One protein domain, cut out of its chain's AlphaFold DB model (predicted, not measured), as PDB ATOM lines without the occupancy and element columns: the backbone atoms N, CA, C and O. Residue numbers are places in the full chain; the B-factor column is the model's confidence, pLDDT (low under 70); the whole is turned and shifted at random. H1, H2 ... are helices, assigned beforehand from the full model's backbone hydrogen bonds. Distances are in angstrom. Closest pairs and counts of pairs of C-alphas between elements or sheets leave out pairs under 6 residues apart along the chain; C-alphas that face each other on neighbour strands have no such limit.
ATOM      1  N   LEU A  74     339.311 310.664 126.266       64.81
ATOM      2  CA  LEU A  74     340.690 310.148 126.237       64.81
ATOM      3  C   LEU A  74     340.767 308.629 126.374       64.81
ATOM      4  O   LEU A  74     341.811 308.032 126.100       64.81
ATOM      5  N   GLY A  75     339.629 307.994 126.653       78.12
ATOM      6  CA  GLY A  75     339.487 306.550 126.661       78.12
ATOM      7  C   GLY A  75     340.088 305.925 127.909       78.12
ATOM      8  O   GLY A  75     340.367 306.622 128.885       78.12
ATOM      9  N   PRO A  76     340.277 304.595 127.900       80.00
ATOM     10  CA  PRO A  76     340.713 303.879 129.086       80.00
ATOM     11  C   PRO A  76     342.046 304.414 129.608       80.00
ATOM     12  O   PRO A  76     343.052 304.433 128.892       80.00
ATOM     13  N   TRP A  77     342.066 304.790 130.888       79.12
ATOM     14  CA  TRP A  77     343.242 305.374 131.533       79.12
ATOM     15  C   TRP A  77     344.497 304.498 131.396       79.12
ATOM     16  O   TRP A  77     345.586 305.021 131.200       79.12
ATOM     17  N   LYS A  78     344.354 303.163 131.404       79.44
ATOM     18  CA  LYS A  78     345.471 302.216 131.218       79.44
ATOM     19  C   LYS A  78     346.188 302.417 129.884       79.44
ATOM     20  O   LYS A  78     347.411 302.430 129.839       79.44
ATOM     21  N   THR A  79     345.430 302.599 128.805       77.88
ATOM     22  CA  THR A  79     345.973 302.788 127.453       77.88
ATOM     23  C   THR A  79     346.692 304.125 127.334       77.88
ATOM     24  O   THR A  79     347.725 304.228 126.675       77.88
ATOM     25  N   VAL A  80     346.159 305.149 127.997       78.75
ATOM     26  CA  VAL A  80     346.778 306.471 128.075       78.75
ATOM     27  C   VAL A  80     348.088 306.420 128.865       78.75
ATOM     28  O   VAL A  80     349.098 306.934 128.387       78.75
ATOM     29  N   CYS A  81     348.100 305.754 130.024       74.31
ATOM     30  CA  CYS A  81     349.313 305.557 130.818       74.31
ATOM     31  C   CYS A  81     350.387 304.795 130.040       74.31
ATOM     32  O   CYS A  81     351.548 305.196 130.058       74.31
ATOM     33  N   GLU A  82     350.008 303.729 129.333       77.62
ATOM     34  CA  GLU A  82     350.959 302.927 128.560       77.62
ATOM     35  C   GLU A  82     351.542 303.724 127.390       77.62
ATOM     36  O   GLU A  82     352.752 303.739 127.182       77.62
ATOM     37  N   ARG A  83     350.708 304.487 126.676       81.00
ATOM     38  CA  ARG A  83     351.185 305.380 125.615       81.00
ATOM     39  C   ARG A  83     352.140 306.441 126.153       81.00
ATOM     40  O   ARG A  83     353.187 306.672 125.557       81.00
ATOM     41  N   HIS A  84     351.807 307.051 127.287       74.12
ATOM     42  CA  HIS A  84     352.680 308.021 127.937       74.12
ATOM     43  C   HIS A  84     354.019 307.391 128.349       74.12
ATOM     44  O   HIS A  84     355.073 307.996 128.150       74.12
ATOM     45  N   ARG A  85     353.999 306.162 128.880       76.88
ATOM     46  CA  ARG A  85     355.207 305.406 129.226       76.88
ATOM     47  C   ARG A  85     356.075 305.144 127.998       76.88
ATOM     48  O   ARG A  85     357.270 305.408 128.051       76.88
ATOM     49  N   LEU A  86     355.482 304.674 126.902       80.19
ATOM     50  CA  LEU A  86     356.198 304.404 125.654       80.19
ATOM     51  C   LEU A  86     356.796 305.677 125.047       80.19
ATOM     52  O   LEU A  86     357.920 305.650 124.563       80.19
ATOM     53  N   TRP A  87     356.089 306.805 125.115       79.12
ATOM     54  CA  TRP A  87     356.601 308.090 124.628       79.12
ATOM     55  C   TRP A  87     357.725 308.653 125.490       79.12
ATOM     56  O   TRP A  87     358.668 309.221 124.945       79.12
ATOM     57  N   SER A  88     357.635 308.460 126.809       76.62
ATOM     58  CA  SER A  88     358.702 308.833 127.746       76.62
ATOM     59  C   SER A  88     359.937 307.949 127.549       76.62
ATOM     60  O   SER A  88     361.055 308.439 127.549       76.62
ATOM     61  N   ALA A  89     359.750 306.642 127.329       75.38
ATOM     62  CA  ALA A  89     360.854 305.721 127.051       75.38
ATOM     63  C   ALA A  89     361.467 305.938 125.657       75.38
ATOM     64  O   ALA A  89     362.659 305.730 125.462       75.38
ATOM     65  N   GLY A  90     360.654 306.350 124.683       77.94
ATOM     66  CA  GLY A  90     361.066 306.575 123.299       77.94
ATOM     67  C   GLY A  90     361.644 307.963 123.014       77.94
ATOM     68  O   GLY A  90     361.852 308.283 121.843       77.94
ATOM     69  N   GLY A  91     361.837 308.816 124.025       79.50
ATOM     70  CA  GLY A  91     362.390 310.165 123.837       79.50
ATOM     71  C   GLY A  91     361.473 311.121 123.060       79.50
ATOM     72  O   GLY A  91     361.899 312.176 122.590       79.50
ATOM     73  N   THR A  92     360.220 310.726 122.815       76.94
ATOM     74  CA  THR A  92     359.286 311.493 121.973       76.94
ATOM     75  C   THR A  92     358.823 312.748 122.698       76.94
ATOM     76  O   THR A  92     358.621 313.790 122.079       76.94
ATOM     77  N   ARG A  93     358.690 312.658 124.023       74.75
ATOM     78  CA  ARG A  93     358.301 313.784 124.868       74.75
ATOM     79  C   ARG A  93     359.377 314.870 124.877       74.75
ATOM     80  O   ARG A  93     359.048 316.048 124.824       74.75
ATOM     81  N   GLU A  94     360.635 314.465 124.898       77.12
ATOM     82  CA  GLU A  94     361.806 315.335 124.928       77.12
ATOM     83  C   GLU A  94     361.948 316.088 123.602       77.12
ATOM     84  O   GLU A  94     362.136 317.299 123.603       77.12
ATOM     85  N   ARG A  95     361.744 315.408 122.466       76.31
ATOM     86  CA  ARG A  95     361.746 316.049 121.136       76.31
ATOM     87  C   ARG A  95     360.631 317.081 120.974       76.31
ATOM     88  O   ARG A  95     360.849 318.133 120.389       76.31
ATOM     89  N   LEU A  96     359.437 316.777 121.488       75.06
ATOM     90  CA  LEU A  96     358.316 317.720 121.481       75.06
ATOM     91  C   LEU A  96     358.621 318.959 122.323       75.06
ATOM     92  O   LEU A  96     358.302 320.065 121.904       75.06
ATOM     93  N   LEU A  97     359.230 318.771 123.495       76.75
ATOM     94  CA  LEU A  97     359.604 319.877 124.368       76.75
ATOM     95  C   LEU A  97     360.643 320.784 123.699       76.75
ATOM     96  O   LEU A  97     360.423 321.985 123.633       76.75
ATOM     97  N   GLN A  98     361.690 320.203 123.112       78.31
ATOM     98  CA  GLN A  98     362.727 320.950 122.389       78.31
ATOM     99  C   GLN A  98     362.156 321.769 121.227       78.31
ATOM    100  O   GLN A  98     362.579 322.894 120.995       78.31
ATOM    101  N   GLN A  99     361.175 321.225 120.500       77.62
ATOM    102  CA  GLN A  99     360.520 321.954 119.414       77.62
ATOM    103  C   GLN A  99     359.715 323.152 119.935       77.62
ATOM    104  O   GLN A  99     359.747 324.222 119.337       77.62
ATOM    105  N   VAL A 100     359.008 322.979 121.054       78.81
ATOM    106  CA  VAL A 100     358.244 324.059 121.698       78.81
ATOM    107  C   VAL A 100     359.183 325.143 122.225       78.81
ATOM    108  O   VAL A 100     358.892 326.322 122.063       78.81
ATOM    109  N   GLU A 101     360.302 324.752 122.833       74.38
ATOM    110  CA  GLU A 101     361.337 325.677 123.305       74.38
ATOM    111  C   GLU A 101     361.932 326.471 122.137       74.38
ATOM    112  O   GLU A 101     361.948 327.696 122.190       74.38
ATOM    113  N   ALA A 102     362.297 325.805 121.039       74.38
ATOM    114  CA  ALA A 102     362.837 326.466 119.852       74.38
ATOM    115  C   ALA A 102     361.842 327.443 119.197       74.38
ATOM    116  O   ALA A 102     362.231 328.515 118.733       74.38
ATOM    117  N   GLU A 103     360.551 327.096 119.156       71.50
ATOM    118  CA  GLU A 103     359.502 327.999 118.666       71.50
ATOM    119  C   GLU A 103     359.296 329.195 119.607       71.50
ATOM    120  O   GLU A 103     359.166 330.327 119.140       71.50
ATOM    121  N   ALA A 104     359.324 328.968 120.922       67.25
ATOM    122  CA  ALA A 104     359.173 330.019 121.924       67.25
ATOM    123  C   ALA A 104     360.362 330.997 121.933       67.25
ATOM    124  O   ALA A 104     360.156 332.208 122.013       67.25
ATOM    125  N   GLU A 105     361.592 330.494 121.793       65.44
ATOM    126  CA  GLU A 105     362.806 331.308 121.656       65.44
ATOM    127  C   GLU A 105     362.789 332.167 120.383       65.44
ATOM    128  O   GLU A 105     363.279 333.298 120.389       65.44
ATOM    129  N   ALA A 106     362.207 331.652 119.297       66.50
ATOM    130  CA  ALA A 106     362.096 332.372 118.032       66.50
ATOM    131  C   ALA A 106     361.026 333.479 118.058       66.50
ATOM    132  O   ALA A 106     361.191 334.503 117.393       66.50
ATOM    133  N   GLU A 107     359.928 333.281 118.791       60.72
ATOM    134  CA  GLU A 107     358.811 334.234 118.860       60.72
ATOM    135  C   GLU A 107     359.021 335.316 119.932       60.72
ATOM    136  O   GLU A 107     358.574 336.455 119.773       60.72
ATOM    137  N   VAL A 108     359.738 334.985 121.008       58.72
ATOM    138  CA  VAL A 108     359.929 335.854 122.166       58.72
ATOM    139  C   VAL A 108     361.423 335.918 122.469       58.72
ATOM    140  O   VAL A 108     361.942 335.110 123.230       58.72
ATOM    141  N   ALA A 109     362.126 336.870 121.851       54.72
ATOM    142  CA  ALA A 109     363.573 337.064 121.970       54.72
ATOM    143  C   ALA A 109     364.026 337.382 123.417       54.72
ATOM    144  O   ALA A 109     364.366 338.518 123.741       54.72
ATOM    145  N   GLY A 110     364.042 336.372 124.288       56.38
ATOM    146  CA  GLY A 110     364.563 336.446 125.654       56.38
ATOM    147  C   GLY A 110     363.610 336.990 126.723       56.38
ATOM    148  O   GLY A 110     364.081 337.316 127.807       56.38
ATOM    149  N   GLU A 111     362.300 337.090 126.469       55.78
ATOM    150  CA  GLU A 111     361.329 337.609 127.461       55.78
ATOM    151  C   GLU A 111     360.590 336.509 128.253       55.78
ATOM    152  O   GLU A 111     359.731 336.796 129.085       55.78
ATOM    153  N   ILE A 112     360.949 335.237 128.042       58.50
ATOM    154  CA  ILE A 112     360.473 334.105 128.849       58.50
ATOM    155  C   ILE A 112     361.584 333.704 129.824       58.50
ATOM    156  O   ILE A 112     362.606 333.157 129.416       58.50
ATOM    157  N   ASP A 113     361.369 333.971 131.112       51.09
ATOM    158  CA  ASP A 113     362.245 333.505 132.189       51.09
ATOM    159  C   ASP A 113     361.898 332.042 132.523       51.09
ATOM    160  O   ASP A 113     360.805 331.735 133.016       51.09
ATOM    161  N   TRP A 114     362.790 331.112 132.172       59.62
ATOM    162  CA  TRP A 114     362.598 329.673 132.376       59.62
ATOM    163  C   TRP A 114     363.004 329.266 133.794       59.62
ATOM    164  O   TRP A 114     364.023 328.608 134.008       59.62
ATOM    165  N   ASP A 115     362.180 329.612 134.780       49.97
ATOM    166  CA  ASP A 115     362.360 329.101 136.138       49.97
ATOM    167  C   ASP A 115     362.058 327.587 136.186       49.97
ATOM    168  O   ASP A 115     360.916 327.122 136.059       49.97
ATOM    169  N   VAL A 116     363.111 326.785 136.371       53.53
ATOM    170  CA  VAL A 116     363.025 325.322 136.479       53.53
ATOM    171  C   VAL A 116     362.458 324.942 137.849       53.53
ATOM    172  O   VAL A 116     363.173 324.840 138.844       53.53
TER     173      VAL A 116
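AT A GLANCE: This is residues 74 to 116 of the 240 residues of the protein "Transposase" of Streptomyces rutgersensis (UniProt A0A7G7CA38). Two helices, H1 and then the longer H2, make an open L, with a tight link at its corner. A tail with no named element, residues 108 to 116, follows H2 and swings out sideways from its end; residues 105 to 111, of which 105 to 107 belong to H2, stand free. The printed part has 43 residues with two named helices and no named strand, and its class is all helix. It is extended, a rod of 40 by 19 by 18 A, with a radius of gyration of the C-alphas of 14.5 A.

HOW THE PARTS SIT: H1, residues 77 to 89, and H2, residues 92 to 107, are close but not clearly touching; their closest C-alphas, those of Trp 87 and Arg 93, are 5.9 A apart. Their lines are about perpendicular, at 73 degrees. In both helices every O i to N i+4 pair is within hydrogen-bond range.

IN THESE COORDINATES: H1 begins at C-alpha 77 (343.242, 305.374, 131.533) and is 18.2 A long from first to last C-alpha. H2 is 23.0 A long and ends at C-alpha 107 (358.811, 334.234, 118.860).

THE WHOLE: The C-alphas farthest apart, of Pro 76 and Ala 109, are 40.9 A apart. The printed part has no cut. The pLDDT is under 70 at residue 74 and residues 104 to 116.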